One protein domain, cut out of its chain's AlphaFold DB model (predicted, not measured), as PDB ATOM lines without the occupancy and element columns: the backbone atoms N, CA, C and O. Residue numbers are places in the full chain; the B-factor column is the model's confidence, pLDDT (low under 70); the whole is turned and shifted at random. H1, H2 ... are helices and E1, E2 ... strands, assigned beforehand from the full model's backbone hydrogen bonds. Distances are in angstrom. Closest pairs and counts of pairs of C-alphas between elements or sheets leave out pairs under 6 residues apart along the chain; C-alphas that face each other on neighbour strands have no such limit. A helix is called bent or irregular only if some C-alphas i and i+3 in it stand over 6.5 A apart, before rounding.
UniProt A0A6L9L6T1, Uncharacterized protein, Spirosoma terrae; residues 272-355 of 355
ATOM      1  N   ASP A 272     144.807 144.706 208.686       95.88
ATOM      2  CA  ASP A 272     144.684 145.651 207.569       95.88
ATOM      3  C   ASP A 272     143.556 146.654 207.798       95.88
ATOM      4  O   ASP A 272     142.470 146.274 208.244       95.88
ATOM      5  N   GLU A 273     143.764 147.916 207.421       95.12
ATOM      6  CA  GLU A 273     142.808 149.011 207.617       95.12
ATOM      7  C   GLU A 273     142.070 149.458 206.328       95.12
ATOM      8  O   GLU A 273     141.514 150.565 206.256       95.12
ATOM      9  N   TYR A 274     142.010 148.587 205.308       92.81
ATOM     10  CA  TYR A 274     141.347 148.823 204.011       92.81
ATOM     11  C   TYR A 274     140.449 147.664 203.563       92.81
ATOM     12  O   TYR A 274     140.660 146.515 203.924       92.81
ATOM     13  N   GLY A 275     139.431 147.951 202.745       92.88
ATOM     14  CA  GLY A 275     138.311 147.022 202.527       92.88
ATOM     15  C   GLY A 275     138.629 145.685 201.838       92.88
ATOM     16  O   GLY A 275     137.808 144.777 201.911       92.88
ATOM     17  N   GLY A 276     139.777 145.566 201.168       90.31
ATOM     18  CA  GLY A 276     140.245 144.326 200.534       90.31
ATOM     19  C   GLY A 276     141.304 143.567 201.339       90.31
ATOM     20  O   GLY A 276     141.870 142.608 200.815       90.31
ATOM     21  N   GLY A 277     141.610 144.027 202.552       91.81
ATOM     22  CA  GLY A 277     142.638 143.453 203.411       91.81
ATOM     23  C   GLY A 277     142.136 142.309 204.293       91.81
ATOM     24  O   GLY A 277     140.958 141.937 204.293       91.81
ATOM     25  N   VAL A 278     143.055 141.748 205.071       93.50
ATOM     26  CA  VAL A 278     142.801 140.719 206.075       93.50
ATOM     27  C   VAL A 278     142.477 141.378 207.413       93.50
ATOM     28  O   VAL A 278     143.279 142.091 208.017       93.50
ATOM     29  N   HIS A 279     141.276 141.105 207.915       96.12
ATOM     30  CA  HIS A 279     140.759 141.744 209.117       96.12
ATOM     31  C   HIS A 279     140.560 140.756 210.267       96.12
ATOM     32  O   HIS A 279     140.001 139.672 210.097       96.12
ATOM     33  N   TRP A 280     140.960 141.168 211.468       97.31
ATOM     34  CA  TRP A 280     140.634 140.500 212.724       97.31
ATOM     35  C   TRP A 280     140.578 141.523 213.860       97.31
ATOM     36  O   TRP A 280     141.006 142.664 213.707       97.31
ATOM     37  N   GLN A 281     140.046 141.120 215.012       97.44
ATOM     38  CA  GLN A 281     139.996 141.949 216.215       97.44
ATOM     39  C   GLN A 281     140.810 141.280 217.323       97.44
ATOM     40  O   GLN A 281     140.428 140.227 217.834       97.44
ATOM     41  N   GLU A 282     141.930 141.894 217.700       96.88
ATOM     42  CA  GLU A 282     142.713 141.480 218.867       96.88
ATOM     43  C   GLU A 282     141.921 141.672 220.170       96.88
ATOM     44  O   GLU A 282     141.108 142.589 220.305       96.88
ATOM     45  N   ALA A 283     142.175 140.805 221.153       94.50
ATOM     46  CA  ALA A 283     141.495 140.869 222.445       94.50
ATOM     47  C   ALA A 283     141.899 142.113 223.255       94.50
ATOM     48  O   ALA A 283     141.050 142.733 223.897       94.50
ATOM     49  N   GLU A 284     143.185 142.480 223.209       94.19
ATOM     50  CA  GLU A 284     143.719 143.668 223.873       94.19
ATOM     51  C   GLU A 284     144.185 144.714 222.862       94.19
ATOM     52  O   GLU A 284     145.039 144.440 222.013       94.19
ATOM     53  N   LEU A 285     143.661 145.933 223.022       94.50
ATOM     54  CA  LEU A 285     143.988 147.104 222.204       94.50
ATOM     55  C   LEU A 285     143.935 146.804 220.693       94.50
ATOM     56  O   LEU A 285     144.944 146.973 220.015       94.50
ATOM     57  N   PRO A 286     142.785 146.374 220.144       96.69
ATOM     58  CA  PRO A 286     142.664 146.140 218.708       96.69
ATOM     59  C   PRO A 286     142.862 147.424 217.895       96.69
ATOM     60  O   PRO A 286     142.608 148.523 218.399       96.69
ATOM     61  N   ASN A 287     143.273 147.278 216.633       97.06
ATOM     62  CA  ASN A 287     143.189 148.344 215.629       97.06
ATOM     63  C   ASN A 287     141.969 148.198 214.695       97.06
ATOM     64  O   ASN A 287     141.559 149.178 214.085       97.06
ATOM     65  N   ASN A 288     141.335 147.020 214.682       97.62
ATOM     66  CA  ASN A 288     140.116 146.725 213.932       97.62
ATOM     67  C   ASN A 288     138.999 146.180 214.824       97.62
ATOM     68  O   ASN A 288     139.235 145.450 215.787       97.62
ATOM     69  N   TRP A 289     137.755 146.472 214.453       98.06
ATOM     70  CA  TRP A 289     136.560 146.030 215.161       98.06
ATOM     71  C   TRP A 289     135.581 145.346 214.216       98.06
ATOM     72  O   TRP A 289     135.292 145.836 213.127       98.06
ATOM     73  N   SER A 290     135.002 144.244 214.685       97.81
ATOM     74  CA  SER A 290     133.977 143.479 213.959       97.81
ATOM     75  C   SER A 290     132.601 144.159 213.923       97.81
ATOM     76  O   SER A 290     131.718 143.737 213.182       97.81
ATOM     77  N   THR A 291     132.379 145.203 214.734       97.88
ATOM     78  CA  THR A 291     131.121 145.966 214.747       97.88
ATOM     79  C   THR A 291     131.367 147.459 214.942       97.88
ATOM     80  O   THR A 291     132.250 147.866 215.701       97.88
ATOM     81  N   LEU A 292     130.512 148.287 214.333       97.44
ATOM     82  CA  LEU A 292     130.562 149.743 214.490       97.44
ATOM     83  C   LEU A 292     130.359 150.174 215.944       97.44
ATOM     84  O   LEU A 292     130.964 151.138 216.402       97.44
ATOM     85  N   ILE A 293     129.499 149.462 216.676       97.75
ATOM     86  CA  ILE A 293     129.208 149.762 218.081       97.75
ATOM     87  C   ILE A 293     130.459 149.547 218.937       97.75
ATOM     88  O   ILE A 293     130.789 150.413 219.740       97.75
ATOM     89  N   ALA A 294     131.174 148.431 218.753       97.19
ATOM     90  CA  ALA A 294     132.419 148.186 219.479       97.19
ATOM     91  C   ALA A 294     133.483 149.242 219.142       97.19
ATOM     92  O   ALA A 294     134.078 149.805 220.054       97.19
ATOM     93  N   CYS A 295     133.630 149.573 217.855       97.06
ATOM     94  CA  CYS A 295     134.529 150.629 217.389       97.06
ATOM     95  C   CYS A 295     134.235 151.972 218.085       97.06
ATOM     96  O   CYS A 295     135.097 152.561 218.734       97.06
ATOM     97  N   ARG A 296     132.972 152.416 218.062       96.50
ATOM     98  CA  ARG A 296     132.526 153.663 218.708       96.50
ATOM     99  C   ARG A 296     132.721 153.668 220.223       96.50
ATOM    100  O   ARG A 296     133.050 154.712 220.777       96.50
ATOM    101  N   ASN A 297     132.520 152.532 220.887       95.69
ATOM    102  CA  ASN A 297     132.710 152.425 222.335       95.69
ATOM    103  C   ASN A 297     134.185 152.577 222.736       95.69
ATOM    104  O   ASN A 297     134.469 153.167 223.777       95.69
ATOM    105  N   ASP A 298     135.114 152.094 221.908       95.19
ATOM    106  CA  ASP A 298     136.554 152.199 222.167       95.19
ATOM    107  C   ASP A 298     137.108 153.613 221.917       95.19
ATOM    108  O   ASP A 298     138.141 153.969 222.489       95.19
ATOM    109  N   ALA A 299     136.421 154.438 221.116       94.50
ATOM    110  CA  ALA A 299     136.879 155.778 220.742       94.50
ATOM    111  C   ALA A 299     137.192 156.661 221.959       94.50
ATOM    112  O   ALA A 299     138.288 157.217 222.069       94.50
ATOM    113  N   ALA A 300     136.268 156.722 222.926       89.62
ATOM    114  CA  ALA A 300     136.418 157.565 224.112       89.62
ATOM    115  C   ALA A 300     137.656 157.188 224.946       89.62
ATOM    116  O   ALA A 300     138.364 158.065 225.438       89.62
ATOM    117  N   GLY A 301     137.966 155.890 225.053       88.62
ATOM    118  CA  GLY A 301     139.140 155.391 225.780       88.62
ATOM    119  C   GLY A 301     140.479 155.766 225.138       88.62
ATOM    120  O   GLY A 301     141.522 155.656 225.779       88.62
ATOM    121  N   ARG A 302     140.461 156.233 223.885       89.69
ATOM    122  CA  ARG A 302     141.648 156.608 223.106       89.69
ATOM    123  C   ARG A 302     141.751 158.111 222.856       89.69
ATOM    124  O   ARG A 302     142.652 158.535 222.137       89.69
ATOM    125  N   GLY A 303     140.869 158.907 223.468       90.50
ATOM    126  CA  GLY A 303     140.785 160.350 223.228       90.50
ATOM    127  C   GLY A 303     140.204 160.699 221.856       90.50
ATOM    128  O   GLY A 303     140.499 161.767 221.330       90.50
ATOM    129  N   MET A 304     139.416 159.794 221.274       92.44
ATOM    130  CA  MET A 304     138.756 159.947 219.977       92.44
ATOM    131  C   MET A 304     137.236 160.034 220.169       92.44
ATOM    132  O   MET A 304     136.701 159.784 221.253       92.44
ATOM    133  N   THR A 305     136.523 160.381 219.106       94.81
ATOM    134  CA  THR A 305     135.066 160.508 219.090       94.81
ATOM    135  C   THR A 305     134.419 159.364 218.318       94.81
ATOM    136  O   THR A 305     135.034 158.691 217.495       94.81
ATOM    137  N   THR A 306     133.119 159.153 218.523       95.62
ATOM    138  CA  THR A 306     132.361 158.152 217.755       95.62
ATOM    139  C   THR A 306     132.262 158.473 216.260       95.62
ATOM    140  O   THR A 306     131.822 157.614 215.494       95.62
ATOM    141  N   ALA A 307     132.585 159.708 215.860       94.69
ATOM    142  CA  ALA A 307     132.611 160.132 214.465       94.69
ATOM    143  C   ALA A 307     133.854 159.615 213.726       94.69
ATOM    144  O   ALA A 307     133.771 159.430 212.519       94.69
ATOM    145  N   ASP A 308     134.935 159.304 214.451       94.38
ATOM    146  CA  ASP A 308     136.183 158.752 213.899       94.38
ATOM    147  C   ASP A 308     136.083 157.245 213.580       94.38
ATOM    148  O   ASP A 308     137.034 156.625 213.100       94.38
ATOM    149  N   ALA A 309     134.939 156.626 213.894       95.62
ATOM    150  CA  ALA A 309     134.664 155.222 213.628       95.62
ATOM    151  C   ALA A 309     134.094 155.045 212.215       95.62
ATOM    152  O   ALA A 309     132.945 155.414 211.948       95.62
ATOM    153  N   HIS A 310     134.865 154.402 211.340       93.81
ATOM    154  CA  HIS A 310     134.519 154.223 209.930       93.81
ATOM    155  C   HIS A 310     134.540 152.751 209.531       93.81
ATOM    156  O   HIS A 310     135.334 151.967 210.048       93.81
ATOM    157  N   GLN A 311     133.662 152.378 208.599       95.44
ATOM    158  CA  GLN A 311     133.734 151.082 207.930       95.44
ATOM    159  C   GLN A 311     134.848 151.120 206.883       95.44
ATOM    160  O   GLN A 311     135.006 152.114 206.175       95.44
ATOM    161  N   MET A 312     135.609 150.039 206.770       94.50
ATOM    162  CA  MET A 312     136.697 149.928 205.802       94.50
ATOM    163  C   MET A 312     136.139 149.453 204.462       94.50
ATOM    164  O   MET A 312     135.925 148.263 204.240       94.50
ATOM    165  N   GLY A 313     135.825 150.403 203.578       91.56
ATOM    166  CA  GLY A 313     135.113 150.111 202.333       91.56
ATOM    167  C   GLY A 313     133.792 149.389 202.613       91.56
ATOM    168  O   GLY A 313     132.949 149.884 203.360       91.56
ATOM    169  N   THR A 314     133.623 148.195 202.043       94.94
ATOM    170  CA  THR A 314     132.444 147.335 202.229       94.94
ATOM    171  C   THR A 314     132.732 146.067 203.041       94.94
ATOM    172  O   THR A 314     131.887 145.177 203.087       94.94
ATOM    173  N   SER A 315     133.884 145.972 203.718       95.19
ATOM    174  CA  SER A 315     134.349 144.716 204.336       95.19
ATOM    175  C   SER A 315     133.507 144.230 205.521       95.19
ATOM    176  O   SER A 315     133.597 143.073 205.922       95.19
ATOM    177  N   GLY A 316     132.708 145.120 206.115       96.88
ATOM    178  CA  GLY A 316     131.967 144.843 207.355       96.88
ATOM    179  C   GLY A 316     132.814 145.006 208.619       96.88
ATOM    180  O   GLY A 316     132.304 144.833 209.722       96.88
ATOM    181  N   TRP A 317     134.082 145.388 208.461       97.81
ATOM    182  CA  TRP A 317     134.998 145.714 209.543       97.81
ATOM    183  C   TRP A 317     135.156 147.223 209.695       97.81
ATOM    184  O   TRP A 317     134.952 147.997 208.754       97.81
ATOM    185  N   TYR A 318     135.517 147.640 210.904       97.19
ATOM    186  CA  TYR A 318     135.578 149.039 211.298       97.19
ATOM    187  C   TYR A 318     136.938 149.387 211.890       97.19
ATOM    188  O   TYR A 318     137.554 148.543 212.537       97.19
ATOM    189  N   LYS A 319     137.349 150.644 211.728       95.69
ATOM    190  CA  LYS A 319     138.569 151.224 212.305       95.69
ATOM    191  C   LYS A 319     138.279 152.554 212.995       95.69
ATOM    192  O   LYS A 319     137.267 153.196 212.702       95.69
ATOM    193  N   LEU A 320     139.187 152.958 213.881       93.44
ATOM    194  CA  LEU A 320     139.215 154.267 214.539       93.44
ATOM    195  C   LEU A 320     140.348 155.094 213.933       93.44
ATOM    196  O   LEU A 320     141.404 155.254 214.544       93.44
ATOM    197  N   CYS A 321     140.152 155.560 212.704       83.56
ATOM    198  CA  CYS A 321     141.166 156.315 211.985       83.56
ATOM    199  C   CYS A 321     140.510 157.272 210.976       83.56
ATOM    200  O   CYS A 321     139.922 156.794 210.002       83.56
ATOM    201  N   PRO A 322     140.576 158.600 211.196       68.56
ATOM    202  CA  PRO A 322     139.986 159.585 210.290       68.56
ATOM    203  C   PRO A 322     140.907 159.977 209.117       68.56
ATOM    204  O   PRO A 322     140.477 160.719 208.235       68.56
ATOM    205  N   ALA A 323     142.169 159.528 209.111       68.62
ATOM    206  CA  ALA A 323     143.209 159.931 208.163       68.62
ATOM    207  C   ALA A 323     143.937 158.723 207.553       68.62
ATOM    208  O   ALA A 323     143.821 157.610 208.058       68.62
ATOM    209  N   SER A 324     144.727 158.963 206.502       79.44
ATOM    210  CA  SER A 324     145.581 157.938 205.897       79.44
ATOM    211  C   SER A 324     146.649 157.449 206.871       79.44
ATOM    212  O   SER A 324     147.530 158.212 207.270       79.44
ATOM    213  N   CYS A 325     146.574 156.170 207.235       87.88
ATOM    214  CA  CYS A 325     147.534 155.487 208.097       87.88
ATOM    215  C   CYS A 325     148.300 154.425 207.303       87.88
ATOM    216  O   CYS A 325     147.852 153.983 206.245       87.88
ATOM    217  N   VAL A 326     149.447 153.980 207.822       92.44
ATOM    218  CA  VAL A 326     150.248 152.957 207.129       92.44
ATOM    219  C   VAL A 326     149.482 151.658 206.894       92.44
ATOM    220  O   VAL A 326     149.703 151.017 205.878       92.44
ATOM    221  N   MET A 327     148.531 151.295 207.760       94.50
ATOM    222  CA  MET A 327     147.739 150.072 207.604       94.50
ATOM    223  C   MET A 327     146.640 150.184 206.529       94.50
ATOM    224  O   MET A 327     145.953 149.200 206.283       94.50
ATOM    225  N   GLU A 328     146.436 151.339 205.878       90.31
ATOM    226  CA  GLU A 328     145.409 151.510 204.830       90.31
ATOM    227  C   GLU A 328     145.834 151.032 203.435       90.31
ATOM    228  O   GLU A 328     144.989 150.895 202.553       90.31
ATOM    229  N   SER A 329     147.121 150.788 203.210       83.62
ATOM    230  CA  SER A 329     147.615 150.236 201.947       83.62
ATOM    231  C   SER A 329     149.062 149.785 202.091       83.62
ATOM    232  O   SER A 329     149.883 150.554 202.598       83.62
ATOM    233  N   SER A 330     149.393 148.610 201.558       75.88
ATOM    234  CA  SER A 330     150.766 148.296 201.157       75.88
ATOM    235  C   SER A 330     151.115 149.038 199.854       75.88
ATOM    236  O   SER A 330     150.226 149.527 199.148       75.88
ATOM    237  N   GLY A 331     152.403 149.219 199.552       77.12
ATOM    238  CA  GLY A 331     152.840 149.871 198.309       77.12
ATOM    239  C   GLY A 331     152.744 151.406 198.287       77.12
ATOM    240  O   GLY A 331     152.985 152.027 197.251       77.12
ATOM    241  N   ALA A 332     152.391 152.050 199.404       77.94
ATOM    242  CA  ALA A 332     152.260 153.507 199.493       77.94
ATOM    243  C   ALA A 332     153.480 154.193 200.132       77.94
ATOM    244  O   ALA A 332     154.366 153.567 200.721       77.94
ATOM    245  N   ALA A 333     153.512 155.526 200.036       83.56
ATOM    246  CA  ALA A 333     154.451 156.337 200.801       83.56
ATOM    247  C   ALA A 333     154.293 156.075 202.310       83.56
ATOM    248  O   ALA A 333     153.220 155.713 202.790       83.56
ATOM    249  N   MET A 334     155.371 156.271 203.069       85.75
ATOM    250  CA  MET A 334     155.364 156.036 204.510       85.75
ATOM    251  C   MET A 334     154.408 157.011 205.215       85.75
ATOM    252  O   MET A 334     154.697 158.201 205.348       85.75
ATOM    253  N   HIS A 335     153.275 156.489 205.677       89.50
ATOM    254  CA  HIS A 335     152.362 157.168 206.590       89.50
ATOM    255  C   HIS A 335     152.681 156.760 208.036       89.50
ATOM    256  O   HIS A 335     153.213 155.675 208.261       89.50
ATOM    257  N   PRO A 336     152.385 157.596 209.042       90.31
ATOM    258  CA  PRO A 336     152.571 157.198 210.430       90.31
ATOM    259  C   PRO A 336     151.540 156.137 210.844       90.31
ATOM    260  O   PRO A 336     150.444 156.044 210.281       90.31
ATOM    261  N   TYR A 337     151.846 155.383 211.902       92.44
ATOM    262  CA  TYR A 337     150.806 154.620 212.596       92.44
ATOM    263  C   TYR A 337     149.809 155.566 213.254       92.44
ATOM    264  O   TYR A 337     150.195 156.606 213.788       92.44
ATOM    265  N   GLU A 338     148.548 155.161 213.309       92.19
ATOM    266  CA  GLU A 338     147.485 155.919 213.969       92.19
ATOM    267  C   GLU A 338     147.213 155.424 215.385       92.19
ATOM    268  O   GLU A 338     147.752 154.400 215.815       92.19
ATOM    269  N   LYS A 339     146.438 156.186 216.166       92.62
ATOM    270  CA  LYS A 339     146.312 155.962 217.619       92.62
ATOM    271  C   LYS A 339     146.007 154.499 218.001       92.62
ATOM    272  O   LYS A 339     146.702 153.997 218.891       92.62
ATOM    273  N   PRO A 340     145.063 153.780 217.359       94.75
ATOM    274  CA  PRO A 340     144.821 152.376 217.684       94.75
ATOM    275  C   PRO A 340     146.021 151.463 217.434       94.75
ATOM    276  O   PRO A 340     146.372 150.666 218.306       94.75
ATOM    277  N   CYS A 341     146.682 151.633 216.287       95.50
ATOM    278  CA  CYS A 341     147.902 150.915 215.937       95.50
ATOM    279  C   CYS A 341     149.029 151.208 216.937       95.50
ATOM    280  O   CYS A 341     149.652 150.288 217.460       95.50
ATOM    281  N   ARG A 342     149.247 152.483 217.283       94.62
ATOM    282  CA  ARG A 342     150.263 152.923 218.255       94.62
ATOM    283  C   ARG A 342     150.084 152.279 219.627       94.62
ATOM    284  O   ARG A 342     151.064 151.842 220.234       94.62
ATOM    285  N   ASP A 343     148.844 152.210 220.104       93.69
ATOM    286  CA  ASP A 343     148.504 151.570 221.377       93.69
ATOM    287  C   ASP A 343     148.793 150.069 221.347       93.69
ATOM    288  O   ASP A 343     149.351 149.522 222.302       93.69
ATOM    289  N   ARG A 344     148.454 149.405 220.237       95.12
ATOM    290  CA  ARG A 344     148.727 147.981 220.053       95.12
ATOM    291  C   ARG A 344     150.224 147.687 219.998       95.12
ATOM    292  O   ARG A 344     150.677 146.766 220.675       95.12
ATOM    293  N   ILE A 345     150.983 148.492 219.254       94.69
ATOM    294  CA  ILE A 345     152.449 148.434 219.193       94.69
ATOM    295  C   ILE A 345     153.032 148.538 220.602       94.69
ATOM    296  O   ILE A 345     153.821 147.690 221.013       94.69
ATOM    297  N   LEU A 346     152.602 149.539 221.377       93.06
ATOM    298  CA  LEU A 346     153.078 149.721 222.745       93.06
ATOM    299  C   LEU A 346     152.762 148.504 223.627       93.06
ATOM    300  O   LEU A 346     153.630 148.046 224.366       93.06
ATOM    301  N   TYR A 347     151.551 147.950 223.537       92.94
ATOM    302  CA  TYR A 347     151.197 146.736 224.273       92.94
ATOM    303  C   TYR A 347     152.053 145.532 223.870       92.94
ATOM    304  O   TYR A 347     152.541 144.828 224.753       92.94
ATOM    305  N   ALA A 348     152.281 145.313 222.574       92.62
ATOM    306  CA  ALA A 348     153.124 144.223 222.087       92.62
ATOM    307  C   ALA A 348     154.563 144.338 222.625       92.62
ATOM    308  O   ALA A 348     155.116 143.361 223.134       92.62
ATOM    309  N   LEU A 349     155.127 145.547 222.601       90.50
ATOM    310  CA  LEU A 349     156.464 145.837 223.119       90.50
ATOM    311  C   LEU A 349     156.569 145.632 224.637       90.50
ATOM    312  O   LEU A 349     157.496 144.973 225.105       90.50
ATOM    313  N   LEU A 350     155.611 146.152 225.412       87.62
ATOM    314  CA  LEU A 350     155.601 146.015 226.875       87.62
ATOM    315  C   LEU A 350     155.362 144.571 227.324       87.62
ATOM    316  O   LEU A 350     155.982 144.096 228.271       87.62
ATOM    317  N   LYS A 351     154.472 143.850 226.637       87.25
ATOM    318  CA  LYS A 351     154.226 142.435 226.922       87.25
ATOM    319  C   LYS A 351     155.499 141.622 226.727       87.25
ATOM    320  O   LYS A 351     155.804 140.774 227.561       87.25
ATOM    321  N   ARG A 352     156.261 141.914 225.673       84.38
ATOM    322  CA  ARG A 352     157.539 141.257 225.403       84.38
ATOM    323  C   ARG A 352     158.597 141.583 226.452       84.38
ATOM    324  O   ARG A 352     159.266 140.671 226.909       84.38
ATOM    325  N   SER A 353     158.736 142.846 226.856       79.31
ATOM    326  CA  SER A 353     159.746 143.230 227.855       79.31
ATOM    327  C   SER A 353     159.475 142.675 229.259       79.31
ATOM    328  O   SER A 353     160.367 142.700 230.103       79.31
ATOM    329  N   SER A 354     158.253 142.194 229.512       80.31
ATOM    330  CA  SER A 354     157.854 141.562 230.774       80.31
ATOM    331  C   SER A 354     158.090 140.047 230.847       80.31
ATOM    332  O   SER A 354     157.925 139.475 231.926       80.31
ATOM    333  N   GLN A 355     158.428 139.408 229.722       75.12
ATOM    334  CA  GLN A 355     158.798 137.990 229.638       75.12
ATOM    335  C   GLN A 355     160.308 137.837 229.822       75.12
ATOM    336  O   GLN A 355     160.703 136.855 230.489       75.12
TER     337      GLN A 355
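AT A GLANCE: This is residues 272 to 355 of the 355 residues of an uncharacterized protein of Spirosoma terrae (UniProt A0A6L9L6T1). There is little regular structure: a tiny hairpin, E1 and E2, sits among loops, with helix H1 packed over it and helix H2 leading away to residues 349 to 355, which stick out. The printed part has 84 residues, 32 in named elements: H1, E1, E2, H2, mostly helix, sheet E1 - E2 antiparallel. It is compact, radius of gyration of the C-alphas 12.6 A, spans 39 by 31 by 21 A.

IN THESE COORDINATES: Find E1 at residues 309 to 311 and E2 at 318 to 320. H1, residues 292 to 302, starts at C-alpha 292 (130.562, 149.743, 214.490) and runs 15.6 A; it is only just irregular, C-alphas 297 and 300 being 6.6 A apart. H2, residues 339 to 353, runs 21.2 A to C-alpha 353 (159.746, 143.230, 227.855).

HOW THE PARTS SIT: In the hairpin E1 and E2, find N 310 and O 319 within hydrogen-bond range, 3.0 A. The closest C-alphas of H1 and E1 are Arg 296 and Ala 309, 5.7 A. H1 and H2 are close but not clearly touching, closest C-alphas Arg 302 and Lys 339, 7.2 A. Every O i to N i+4 pair is within range in H2, 4 of 7 in H1.

THE WHOLE: The printed part has no cut; E2 to H2 is a long link. Residues 322 to 323 are under pLDDT 70.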